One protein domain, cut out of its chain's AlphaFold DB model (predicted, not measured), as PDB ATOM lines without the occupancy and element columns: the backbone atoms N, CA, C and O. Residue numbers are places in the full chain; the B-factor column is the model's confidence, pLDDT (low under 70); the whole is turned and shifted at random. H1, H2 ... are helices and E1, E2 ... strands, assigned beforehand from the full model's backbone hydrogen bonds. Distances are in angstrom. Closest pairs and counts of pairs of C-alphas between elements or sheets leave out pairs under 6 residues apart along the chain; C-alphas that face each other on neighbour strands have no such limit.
ATOM      1  N   GLU A   2     -12.908  22.173   0.135       66.12
ATOM      2  CA  GLU A   2     -12.283  21.172   1.040       66.12
ATOM      3  C   GLU A   2     -13.031  20.962   2.367       66.12
ATOM      4  O   GLU A   2     -13.257  19.825   2.777       66.12
ATOM      5  N   LEU A   3     -13.496  22.039   3.010       70.19
ATOM      6  CA  LEU A   3     -14.274  21.941   4.254       70.19
ATOM      7  C   LEU A   3     -15.643  21.280   4.050       70.19
ATOM      8  O   LEU A   3     -16.143  20.623   4.952       70.19
ATOM      9  N   GLU A   4     -16.242  21.432   2.868       72.50
ATOM     10  CA  GLU A   4     -17.525  20.803   2.525       72.50
ATOM     11  C   GLU A   4     -17.354  19.303   2.292       72.50
ATOM     12  O   GLU A   4     -18.117  18.512   2.839       72.50
ATOM     13  N   ARG A   5     -16.268  18.896   1.624       74.75
ATOM     14  CA  ARG A   5     -15.884  17.481   1.529       74.75
ATOM     15  C   ARG A   5     -15.659  16.857   2.910       74.75
ATOM     16  O   ARG A   5     -16.085  15.731   3.141       74.75
ATOM     17  N   ALA A   6     -15.077  17.596   3.856       74.81
ATOM     18  CA  ALA A   6     -14.888  17.130   5.234       74.81
ATOM     19  C   ALA A   6     -16.195  17.022   6.054       74.81
ATOM     20  O   ALA A   6     -16.229  16.336   7.077       74.81
ATOM     21  N   VAL A   7     -17.286  17.677   5.638       75.56
ATOM     22  CA  VAL A   7     -18.614  17.495   6.258       75.56
ATOM     23  C   VAL A   7     -19.241  16.175   5.821       75.56
ATOM     24  O   VAL A   7     -19.922  15.531   6.618       75.56
ATOM     25  N   GLU A   8     -18.999  15.773   4.579       77.19
ATOM     26  CA  GLU A   8     -19.617  14.604   3.950       77.19
ATOM     27  C   GLU A   8     -18.760  13.334   4.067       77.19
ATOM     28  O   GLU A   8     -19.268  12.229   3.881       77.19
ATOM     29  N   ASP A   9     -17.478  13.456   4.433       81.69
ATOM     30  CA  ASP A   9     -16.594  12.303   4.603       81.69
ATOM     31  C   ASP A   9     -17.005  11.450   5.823       81.69
ATOM     32  O   ASP A   9     -16.982  11.864   6.993       81.69
ATOM     33  N   TRP A  10     -17.371  10.200   5.539       79.19
ATOM     34  CA  TRP A  10     -17.769   9.209   6.533       79.19
ATOM     35  C   TRP A  10     -16.620   8.814   7.471       79.19
ATOM     36  O   TRP A  10     -16.888   8.372   8.589       79.19
ATOM     37  N   ARG A  11     -15.357   9.014   7.060       84.12
ATOM     38  CA  ARG A  11     -14.156   8.723   7.864       84.12
ATOM     39  C   ARG A  11     -13.980   9.677   9.045       84.12
ATOM     40  O   ARG A  11     -13.230   9.372   9.970       84.12
ATOM     41  N   HIS A  12     -14.654  10.826   9.038       84.25
ATOM     42  CA  HIS A  12     -14.617  11.771  10.147       84.25
ATOM     43  C   HIS A  12     -15.623  11.411  11.242       84.25
ATOM     44  O   HIS A  12     -16.701  10.871  11.001       84.25
ATOM     45  N   THR A  13     -15.293  11.740  12.488       87.69
ATOM     46  CA  THR A  13     -16.235  11.599  13.606       87.69
ATOM     47  C   THR A  13     -17.389  12.596  13.474       87.69
ATOM     48  O   THR A  13     -17.254  13.657  12.859       87.69
ATOM     49  N   SER A  14     -18.524  12.321  14.123       83.00
ATOM     50  CA  SER A  14     -19.667  13.249  14.135       83.00
ATOM     51  C   SER A  14     -19.297  14.645  14.654       83.00
ATOM     52  O   SER A  14     -19.774  15.644  14.121       83.00
ATOM     53  N   LYS A  15     -18.385  14.729  15.635       84.38
ATOM     54  CA  LYS A  15     -17.867  16.002  16.163       84.38
ATOM     55  C   LYS A  15     -17.030  16.760  15.125       84.38
ATOM     56  O   LYS A  15     -17.184  17.970  14.988       84.38
ATOM     57  N   GLN A  16     -16.183  16.057  14.371       85.06
ATOM     58  CA  GLN A  16     -15.369  16.647  13.300       85.06
ATOM     59  C   GLN A  16     -16.230  17.143  12.135       85.06
ATOM     60  O   GLN A  16     -16.037  18.273  11.695       85.06
ATOM     61  N   ARG A  17     -17.238  16.372  11.706       80.56
ATOM     62  CA  ARG A  17     -18.199  16.812  10.678       80.56
ATOM     63  C   ARG A  17     -18.994  18.042  11.115       80.56
ATOM     64  O   ARG A  17     -19.144  18.989  10.346       80.56
ATOM     65  N   GLN A  18     -19.457  18.080  12.368       82.56
ATOM     66  CA  GLN A  18     -20.153  19.249  12.919       82.56
ATOM     67  C   GLN A  18     -19.250  20.492  12.931       82.56
ATOM     68  O   GLN A  18     -19.696  21.590  12.594       82.56
ATOM     69  N   GLN A  19     -17.980  20.318  13.304       83.38
ATOM     70  CA  GLN A  19     -16.986  21.387  13.323       83.38
ATOM     71  C   GLN A  19     -16.653  21.889  11.913       83.38
ATOM     72  O   GLN A  19     -16.711  23.097  11.688       83.38
ATOM     73  N   ALA A  20     -16.412  20.986  10.958       83.19
ATOM     74  CA  ALA A  20     -16.240  21.324   9.547       83.19
ATOM     75  C   ALA A  20     -17.456  22.078   8.996       83.19
ATOM     76  O   ALA A  20     -17.297  23.074   8.301       83.19
ATOM     77  N   GLY A  21     -18.673  21.680   9.383       83.62
ATOM     78  CA  GLY A  21     -19.900  22.362   8.971       83.62
ATOM     79  C   GLY A  21     -20.014  23.774   9.542       83.62
ATOM     80  O   GLY A  21     -20.475  24.684   8.853       83.62
ATOM     81  N   GLY A  22     -19.568  23.979  10.784       83.44
ATOM     82  CA  GLY A  22     -19.441  25.308  11.383       83.44
ATOM     83  C   GLY A  22     -18.457  26.189  10.619       83.44
ATOM     84  O   GLY A  22     -18.810  27.297  10.225       83.44
ATOM     85  N   TRP A  23     -17.262  25.669  10.343       84.06
ATOM     86  CA  TRP A  23     -16.230  26.390   9.601       84.06
ATOM     87  C   TRP A  23     -16.619  26.680   8.155       84.06
ATOM     88  O   TRP A  23     -16.403  27.792   7.689       84.06
ATOM     89  N   ALA A  24     -17.268  25.739   7.469       80.50
ATOM     90  CA  ALA A  24     -17.781  25.946   6.119       80.50
ATOM     91  C   ALA A  24     -18.842  27.057   6.081       80.50
ATOM     92  O   ALA A  24     -18.830  27.888   5.177       80.50
ATOM     93  N   ARG A  25     -19.733  27.126   7.084       83.81
ATOM     94  CA  ARG A  25     -20.691  28.239   7.203       83.81
ATOM     95  C   ARG A  25     -19.986  29.576   7.406       83.81
ATOM     96  O   ARG A  25     -20.326  30.526   6.714       83.81
ATOM     97  N   SER A  26     -19.014  29.645   8.316       78.06
ATOM     98  CA  SER A  26     -18.243  30.871   8.545       78.06
ATOM     99  C   SER A  26     -17.456  31.301   7.303       78.06
ATOM    100  O   SER A  26     -17.440  32.484   6.986       78.06
ATOM    101  N   ALA A  27     -16.869  30.355   6.565       78.31
ATOM    102  CA  ALA A  27     -16.159  30.633   5.318       78.31
ATOM    103  C   ALA A  27     -17.092  31.197   4.235       78.31
ATOM    104  O   ALA A  27     -16.736  32.176   3.591       78.31
ATOM    105  N   ARG A  28     -18.305  30.644   4.080       83.94
ATOM    106  CA  ARG A  28     -19.312  31.183   3.147       83.94
ATOM    107  C   ARG A  28     -19.779  32.582   3.537       83.94
ATOM    108  O   ARG A  28     -19.838  33.457   2.691       83.94
ATOM    109  N   GLN A  29     -20.045  32.812   4.824       84.31
ATOM    110  CA  GLN A  29     -20.422  34.143   5.313       84.31
ATOM    111  C   GLN A  29     -19.329  35.184   5.049       84.31
ATOM    112  O   GLN A  29     -19.637  36.320   4.699       84.31
ATOM    113  N   PHE A  30     -18.064  34.795   5.220       84.44
ATOM    114  CA  PHE A  30     -16.934  35.654   4.900       84.44
ATOM    115  C   PHE A  30     -16.849  35.928   3.391       84.44
ATOM    116  O   PHE A  30     -16.783  37.087   2.996       84.44
ATOM    117  N   ASP A  31     -16.915  34.888   2.555       83.25
ATOM    118  CA  ASP A  31     -16.901  35.024   1.092       83.25
ATOM    119  C   ASP A  31     -18.024  35.939   0.582       83.25
ATOM    120  O   ASP A  31     -17.774  36.859  -0.192       83.25
ATOM    121  N   ASP A  32     -19.250  35.761   1.080       86.44
ATOM    122  CA  ASP A  32     -20.393  36.597   0.713       86.44
ATOM    123  C   ASP A  32     -20.189  38.068   1.105       86.44
ATOM    124  O   ASP A  32     -20.601  38.967   0.366       86.44
ATOM    125  N   ALA A  33     -19.523  38.332   2.234       86.75
ATOM    126  CA  ALA A  33     -19.184  39.687   2.658       86.75
ATOM    127  C   ALA A  33     -18.140  40.333   1.733       86.75
ATOM    128  O   ALA A  33     -18.326  41.481   1.329       86.75
ATOM    129  N   VAL A  34     -17.090  39.600   1.345       84.31
ATOM    130  CA  VAL A  34     -16.066  40.096   0.409       84.31
ATOM    131  C   VAL A  34     -16.661  40.313  -0.984       84.31
ATOM    132  O   VAL A  34     -16.483  41.377  -1.573       84.31
ATOM    133  N   LYS A  35     -17.447  39.354  -1.484       85.06
ATOM    134  CA  LYS A  35     -18.172  39.442  -2.762       85.06
ATOM    135  C   LYS A  35     -19.098  40.649  -2.805       85.06
ATOM    136  O   LYS A  35     -19.233  41.313  -3.831       85.06
ATOM    137  N   LYS A  36     -19.782  40.930  -1.695       86.50
ATOM    138  CA  LYS A  36     -20.618  42.120  -1.560       86.50
ATOM    139  C   LYS A  36     -19.777  43.393  -1.577       86.50
ATOM    140  O   LYS A  36     -20.095  44.293  -2.344       86.50
ATOM    141  N   ALA A  37     -18.714  43.445  -0.777       84.75
ATOM    142  CA  ALA A  37     -17.837  44.607  -0.708       84.75
ATOM    143  C   ALA A  37     -17.224  44.951  -2.071       84.75
ATOM    144  O   ALA A  37     -17.204  46.117  -2.438       84.75
ATOM    145  N   TYR A  38     -16.833  43.946  -2.858       84.44
ATOM    146  CA  TYR A  38     -16.356  44.143  -4.227       84.44
ATOM    147  C   TYR A  38     -17.438  44.689  -5.172       84.44
ATOM    148  O   TYR A  38     -17.189  45.620  -5.929       84.44
ATOM    149  N   ARG A  39     -18.658  44.130  -5.134       84.12
ATOM    150  CA  ARG A  39     -19.759  44.564  -6.017       84.12
ATOM    151  C   ARG A  39     -20.248  45.981  -5.734       84.12
ATOM    152  O   ARG A  39     -20.739  46.640  -6.644       84.12
ATOM    153  N   GLU A  40     -20.185  46.398  -4.477       83.50
ATOM    154  CA  GLU A  40     -20.752  47.659  -3.992       83.50
ATOM    155  C   GLU A  40     -19.672  48.703  -3.647       83.50
ATOM    156  O   GLU A  40     -20.008  49.746  -3.095       83.50
ATOM    157  N   ASP A  41     -18.398  48.424  -3.952       77.50
ATOM    158  CA  ASP A  41     -17.229  49.257  -3.614       77.50
ATOM    159  C   ASP A  41     -17.210  49.703  -2.137       77.50
ATOM    160  O   ASP A  41     -16.962  50.857  -1.784       77.50
ATOM    161  N   LEU A  42     -17.543  48.770  -1.237       83.75
ATOM    162  CA  LEU A  42     -17.643  49.059   0.190       83.75
ATOM    163  C   LEU A  42     -16.294  48.861   0.888       83.75
ATOM    164  O   LEU A  42     -15.658  47.814   0.716       83.75
ATOM    165  N   PRO A  43     -15.896  49.788   1.776       81.19
ATOM    166  CA  PRO A  43     -14.751  49.567   2.639       81.19
ATOM    167  C   PRO A  43     -15.048  48.468   3.669       81.19
ATOM    168  O   PRO A  43     -16.149  48.360   4.216       81.19
ATOM    169  N   ILE A  44     -14.031  47.666   3.966       86.69
ATOM    170  CA  ILE A  44     -14.058  46.589   4.951       86.69
ATOM    171  C   ILE A  44     -13.329  47.051   6.214       86.69
ATOM    172  O   ILE A  44     -12.215  47.568   6.157       86.69
ATOM    173  N   TYR A  45     -13.929  46.801   7.375       82.81
ATOM    174  CA  TYR A  45     -13.240  46.906   8.659       82.81
ATOM    175  C   TYR A  45     -12.656  45.541   9.033       82.81
ATOM    176  O   TYR A  45     -13.393  44.565   9.196       82.81
ATOM    177  N   GLY A  46     -11.330  45.462   9.143       77.62
ATOM    178  CA  GLY A  46     -10.616  44.240   9.505       77.62
ATOM    179  C   GLY A  46     -10.426  44.095  11.014       77.62
ATOM    180  O   GLY A  46     -10.252  45.079  11.727       77.62
ATOM    181  N   PHE A  47     -10.403  42.859  11.515       78.31
ATOM    182  CA  PHE A  47      -9.859  42.558  12.842       78.31
ATOM    183  C   PHE A  47      -8.485  41.917  12.679       78.31
ATOM    184  O   PHE A  47      -8.355  40.872  12.043       78.31
ATOM    185  N   LEU A  48      -7.471  42.501  13.308       74.88
ATOM    186  CA  LEU A  48      -6.163  41.882  13.447       74.88
ATOM    187  C   LEU A  48      -6.258  40.823  14.541       74.88
ATOM    188  O   LEU A  48      -6.475  41.129  15.716       74.88
ATOM    189  N   VAL A  49      -6.119  39.563  14.141       77.81
ATOM    190  CA  VAL A  49      -6.140  38.418  15.049       77.81
ATOM    191  C   VAL A  49      -4.749  37.814  15.078       77.81
ATOM    192  O   VAL A  49      -4.256  37.341  14.058       77.81
ATOM    193  N   ALA A  50      -4.127  37.803  16.254       76.44
ATOM    194  CA  ALA A  50      -2.824  37.183  16.445       76.44
ATOM    195  C   ALA A  50      -2.901  36.022  17.440       76.44
ATOM    196  O   ALA A  50      -3.771  35.955  18.319       76.44
ATOM    197  N   ARG A  51      -1.952  35.102  17.285       78.44
ATOM    198  CA  ARG A  51      -1.735  33.958  18.166       78.44
ATOM    199  C   ARG A  51      -0.357  34.067  18.798       78.44
ATOM    200  O   ARG A  51       0.584  34.490  18.133       78.44
ATOM    201  N   LYS A  52      -0.225  33.613  20.043       71.12
ATOM    202  CA  LYS A  52       1.072  33.481  20.724       71.12
ATOM    203  C   LYS A  52       1.975  32.437  20.058       71.12
ATOM    204  O   LYS A  52       3.185  32.512  20.211       71.12
ATOM    205  N   ASP A  53       1.392  31.486  19.330       72.31
ATOM    206  CA  ASP A  53       2.054  30.363  18.668       72.31
ATOM    207  C   ASP A  53       1.849  30.400  17.141       72.31
ATOM    208  O   ASP A  53       1.486  29.397  16.527       72.31
ATOM    209  N   SER A  54       2.049  31.565  16.513       64.44
ATOM    210  CA  SER A  54       1.815  31.768  15.071       64.44
ATOM    211  C   SER A  54       2.593  30.808  14.162       64.44
ATOM    212  O   SER A  54       2.155  30.549  13.046       64.44
ATOM    213  N   GLU A  55       3.711  30.260  14.638       70.81
ATOM    214  CA  GLU A  55       4.550  29.300  13.908       70.81
ATOM    215  C   GLU A  55       4.069  27.842  14.038       70.81
ATOM    216  O   GLU A  55       4.503  26.972  13.284       70.81
ATOM    217  N   LYS A  56       3.157  27.540  14.975       75.88
ATOM    218  CA  LYS A  56       2.659  26.177  15.184       75.88
ATOM    219  C   LYS A  56       1.652  25.808  14.094       75.88
ATOM    220  O   LYS A  56       0.530  26.326  14.057       75.88
ATOM    221  N   GLN A  57       2.019  24.840  13.259       75.06
ATOM    222  CA  GLN A  57       1.107  24.243  12.290       75.06
ATOM    223  C   GLN A  57       0.023  23.444  13.030       75.06
ATOM    224  O   GLN A  57       0.312  22.474  13.730       75.06
ATOM    225  N   LEU A  58      -1.227  23.892  12.917       74.75
ATOM    226  CA  LEU A  58      -2.376  23.221  13.523       74.75
ATOM    227  C   LEU A  58      -2.820  22.032  12.673       74.75
ATOM    228  O   LEU A  58      -2.789  22.084  11.443       74.75
ATOM    229  N   GLY A  59      -3.297  20.980  13.337       75.44
ATOM    230  CA  GLY A  59      -3.970  19.879  12.652       75.44
ATOM    231  C   GLY A  59      -5.302  20.312  12.020       75.44
ATOM    232  O   GLY A  59      -5.929  21.274  12.456       75.44
ATOM    233  N   ALA A  60      -5.790  19.545  11.039       72.81
ATOM    234  CA  ALA A  60      -6.979  19.878  10.237       72.81
ATOM    235  C   ALA A  60      -8.273  20.150  11.034       72.81
ATOM    236  O   ALA A  60      -9.171  20.803  10.521       72.81
ATOM    237  N   PHE A  61      -8.384  19.667  12.277       76.50
ATOM    238  CA  PHE A  61      -9.535  19.896  13.166       76.50
ATOM    239  C   PHE A  61      -9.155  20.563  14.497       76.50
ATOM    240  O   PHE A  61      -9.989  20.678  15.401       76.50
ATOM    241  N   GLU A  62      -7.905  20.997  14.639       78.69
ATOM    242  CA  GLU A  62      -7.421  21.679  15.834       78.69
ATOM    243  C   GLU A  62      -7.865  23.146  15.793       78.69
ATOM    244  O   GLU A  62      -7.807  23.812  14.760       78.69
ATOM    245  N   ARG A  63      -8.388  23.650  16.912       70.94
ATOM    246  CA  ARG A  63      -8.862  25.033  16.991       70.94
ATOM    247  C   ARG A  63      -7.697  25.943  17.336       70.94
ATOM    248  O   ARG A  63      -6.978  25.689  18.294       70.94
ATOM    249  N   SER A  64      -7.580  27.037  16.597       68.81
ATOM    250  CA  SER A  64      -6.733  28.149  16.998       68.81
ATOM    251  C   SER A  64      -7.425  28.962  18.086       68.81
ATOM    252  O   SER A  64      -8.560  29.403  17.899       68.81
ATOM    253  N   GLU A  65      -6.720  29.233  19.179       74.81
ATOM    254  CA  GLU A  65      -7.138  30.228  20.163       74.81
ATOM    255  C   GLU A  65      -6.459  31.564  19.850       74.81
ATOM    256  O   GLU A  65      -5.252  31.633  19.623       74.81
ATOM    257  N   ALA A  66      -7.249  32.633  19.765       75.69
ATOM    258  CA  ALA A  66      -6.714  33.965  19.522       75.69
ATOM    259  C   ALA A  66      -6.222  34.546  20.847       75.69
ATOM    260  O   ALA A  66      -7.016  34.733  21.766       75.69
ATOM    261  N   SER A  67      -4.937  34.870  20.932       78.31
ATOM    262  CA  SER A  67      -4.366  35.531  22.109       78.31
ATOM    263  C   SER A  67      -4.516  37.046  22.065       78.31
ATOM    264  O   SER A  67      -4.317  37.712  23.076       78.31
ATOM    265  N   PHE A  68      -4.808  37.587  20.885       73.62
ATOM    266  CA  PHE A  68      -4.974  39.010  20.660       73.62
ATOM    267  C   PHE A  68      -5.979  39.247  19.539       73.62
ATOM    268  O   PHE A  68      -5.973  38.545  18.522       73.62
ATOM    269  N   ARG A  69      -6.844  40.237  19.747       78.62
ATOM    270  CA  ARG A  69      -7.801  40.726  18.759       78.62
ATOM    271  C   ARG A  69      -7.876  42.235  18.899       78.62
ATOM    272  O   ARG A  69      -8.215  42.719  19.975       78.62
ATOM    273  N   GLN A  70      -7.592  42.953  17.827       77.25
ATOM    274  CA  GLN A  70      -7.766  44.399  17.770       77.25
ATOM    275  C   GLN A  70      -8.482  44.755  16.472       77.25
ATOM    276  O   GLN A  70      -8.185  44.188  15.422       77.25
ATOM    277  N   LEU A  71      -9.446  45.671  16.554       77.81
ATOM    278  CA  LEU A  71     -10.028  46.270  15.359       77.81
ATOM    279  C   LEU A  71      -8.946  47.094  14.662       77.81
ATOM    280  O   LEU A  71      -8.306  47.939  15.290       77.81
ATOM    281  N   ASP A  72      -8.743  46.837  13.379       77.94
ATOM    282  CA  ASP A  72      -7.850  47.649  12.579       77.94
ATOM    283  C   ASP A  72      -8.472  49.030  12.366       77.94
ATOM    284  O   ASP A  72      -9.622  49.149  11.942       77.94
ATOM    285  N   THR A  73      -7.721  50.075  12.695       76.38
ATOM    286  CA  THR A  73      -8.159  51.457  12.490       76.38
ATOM    287  C   THR A  73      -8.079  51.866  11.023       76.38
ATOM    288  O   THR A  73      -8.718  52.836  10.628       76.38
ATOM    289  N   GLU A  74      -7.287  51.156  10.213       71.31
ATOM    290  CA  GLU A  74      -7.225  51.373   8.771       71.31
ATOM    291  C   GLU A  74      -8.329  50.582   8.063       71.31
ATOM    292  O   GLU A  74      -8.531  49.394   8.322       71.31
ATOM    293  N   LEU A  75      -9.033  51.249   7.144       80.75
ATOM    294  CA  LEU A  75      -9.982  50.596   6.248       80.75
ATOM    295  C   LEU A  75      -9.248  49.663   5.291       80.75
ATOM    296  O   LEU A  75      -8.108  49.910   4.904       80.75
ATOM    297  N   TRP A  76      -9.940  48.615   4.883       85.50
ATOM    298  CA  TRP A  76      -9.497  47.674   3.870       85.50
ATOM    299  C   TRP A  76     -10.407  47.803   2.653       85.50
ATOM    300  O   TRP A  76     -11.576  48.165   2.783       85.50
ATOM    301  N   HIS A  77      -9.902  47.483   1.471       81.50
ATOM    302  CA  HIS A  77     -10.710  47.409   0.257       81.50
ATOM    303  C   HIS A  77     -10.429  46.107  -0.484       81.50
ATOM    304  O   HIS A  77      -9.346  45.526  -0.368       81.50
ATOM    305  N   VAL A  78     -11.422  45.641  -1.238       83.94
ATOM    306  CA  VAL A  78     -11.257  44.486  -2.120       83.94
ATOM    307  C   VAL A  78     -10.676  44.989  -3.435       83.94
ATOM    308  O   VAL A  78     -11.330  45.736  -4.150       83.94
ATOM    309  N   GLU A  79      -9.442  44.606  -3.740       74.56
ATOM    310  CA  GLU A  79      -8.765  44.973  -4.989       74.56
ATOM    311  C   GLU A  79      -9.265  44.114  -6.154       74.56
ATOM    312  O   GLU A  79      -9.520  44.624  -7.241       74.56
ATOM    313  N   THR A  80      -9.433  42.808  -5.929       68.12
ATOM    314  CA  THR A  80      -9.962  41.879  -6.932       68.12
ATOM    315  C   THR A  80     -10.861  40.828  -6.294       68.12
ATOM    316  O   THR A  80     -10.654  40.425  -5.146       68.12
ATOM    317  N   TYR A  81     -11.851  40.363  -7.057       79.31
ATOM    318  CA  TYR A  81     -12.687  39.216  -6.714       79.31
ATOM    319  C   TYR A  81     -13.069  38.453  -7.991       79.31
ATOM    320  O   TYR A  81     -13.610  39.037  -8.931       79.31
ATOM    321  N   GLU A  82     -12.814  37.148  -8.026       75.50
ATOM    322  CA  GLU A  82     -13.181  36.261  -9.130       75.50
ATOM    323  C   GLU A  82     -14.481  35.513  -8.802       75.50
ATOM    324  O   GLU A  82     -14.542  34.694  -7.888       75.50
ATOM    325  N   MET A  83     -15.536  35.783  -9.574       72.88
ATOM    326  CA  MET A  83     -16.897  35.309  -9.272       72.88
ATOM    327  C   MET A  83     -17.071  33.790  -9.383       72.88
ATOM    328  O   MET A  83     -17.946  33.233  -8.724       72.88
ATOM    329  N   GLU A  84     -16.260  33.129 -10.208       70.44
ATOM    330  CA  GLU A  84     -16.347  31.682 -10.441       70.44
ATOM    331  C   GLU A  84     -15.616  30.875  -9.363       70.44
ATOM    332  O   GLU A  84     -16.103  29.833  -8.926       70.44
ATOM    333  N   SER A  85     -14.452  31.358  -8.921       71.44
ATOM    334  CA  SER A  85     -13.583  30.637  -7.987       71.44
ATOM    335  C   SER A  85     -13.736  31.098  -6.533       71.44
ATOM    336  O   SER A  85     -13.391  30.350  -5.615       71.44
ATOM    337  N   GLY A  86     -14.237  32.319  -6.315       70.50
ATOM    338  CA  GLY A  86     -14.241  32.992  -5.018       70.50
ATOM    339  C   GLY A  86     -12.857  33.467  -4.568       70.50
ATOM    340  O   GLY A  86     -12.665  33.770  -3.391       70.50
ATOM    341  N   GLN A  87     -11.865  33.499  -5.466       70.94
ATOM    342  CA  GLN A  87     -10.554  34.069  -5.159       70.94
ATOM    343  C   GLN A  87     -10.646  35.587  -5.049       70.94
ATOM    344  O   GLN A  87     -11.308  36.239  -5.851       70.94
ATOM    345  N   TYR A  88      -9.960  36.155  -4.064       81.69
ATOM    346  CA  TYR A  88      -9.976  37.590  -3.822       81.69
ATOM    347  C   TYR A  88      -8.626  38.100  -3.334       81.69
ATOM    348  O   TYR A  88      -7.843  37.362  -2.730       81.69
ATOM    349  N   LEU A  89      -8.393  39.393  -3.541       75.94
ATOM    350  CA  LEU A  89      -7.281  40.137  -2.967       75.94
ATOM    351  C   LEU A  89      -7.841  41.328  -2.191       75.94
ATOM    352  O   LEU A  89      -8.571  42.146  -2.743       75.94
ATOM    353  N   ILE A  90      -7.519  41.411  -0.901       80.94
ATOM    354  CA  ILE A  90      -7.922  42.524  -0.035       80.94
ATOM    355  C   ILE A  90      -6.655  43.247   0.402       80.94
ATOM    356  O   ILE A  90      -5.707  42.612   0.874       80.94
ATOM    357  N   ARG A  91      -6.647  44.571   0.272       75.19
ATOM    358  CA  ARG A  91      -5.554  45.422   0.742       75.19
ATOM    359  C   ARG A  91      -5.995  46.266   1.921       75.19
ATOM    360  O   ARG A  91      -7.100  46.801   1.945       75.19
ATOM    361  N   ARG A  92      -5.082  46.414   2.876       80.12
ATOM    362  CA  ARG A  92      -5.158  47.407   3.946       80.12
ATOM    363  C   ARG A  92      -4.816  48.785   3.369       80.12
ATOM    364  O   ARG A  92      -3.836  48.903   2.636       80.12
ATOM    365  N   GLY A  93      -5.612  49.795   3.693       67.88
ATOM    366  CA  GLY A  93      -5.513  51.153   3.160       67.88
ATOM    367  C   GLY A  93      -6.703  51.538   2.273       67.88
ATOM    368  O   GLY A  93      -7.432  50.682   1.764       67.88
TER     369      GLY A  93
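Overview. This is residues 2 to 93 of the 248 residues of the protein "HNHc domain-containing protein" of Pseudomonas syringae pv. syringae (UniProt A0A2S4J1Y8). A small, strongly twisted sheet, E1 E2 E3, stands at one end of long helix H2, and short H1 folds back on H2's other end. The 92 printed residues, mixed in class, run H1 H2 E1 E2 E3; the sheet, in that strand order, is an antiparallel meander, each strand beside the one before. The whole is loose and flat, radius of gyration of the C-alphas 15.7 A, spans 42 by 35 by 17 A.

Along the chain. E2, residues 68 to 81, spans 28.4 A and bends by 84 degrees at residue 73. E1 is residues 44 to 50; E3, 88 to 92, ends at C-alpha 92 (-5.158, 47.407, 3.946). H2, residues 14 to 39, spans 37.2 A; H1, residues 2 to 8, begins at C-alpha 2 (-12.283, 21.172, 1.040).

Arrangement. Hairpin E1 and E2 has N 48 and O 70 at 2.8 A, within hydrogen-bond range; hairpin E2 and E3 has N 77 and O 91 at 2.9 A. H2 only grazes the sheet, with residues 31 to 39; C-alphas 38 and 78 are its closest to E2, 5.5 A. Helical hairpin H1 and H2 touch, C-alphas 7 and 17 closest at 4.5 A, at a steep tilt of 42 degrees, opposite ways; H2 does so with residues 16 to 24 alone. In both helices every O i to N i+4 pair is within range.

Size, cuts and confidence. The printed part has no cut; C-alphas 10 and 93 are farthest apart, 43.8 A. The link E1 to E2, residues 51 to 67, is long. pLDDT is under 70 at residues 2, 54, 64, 80 and 93.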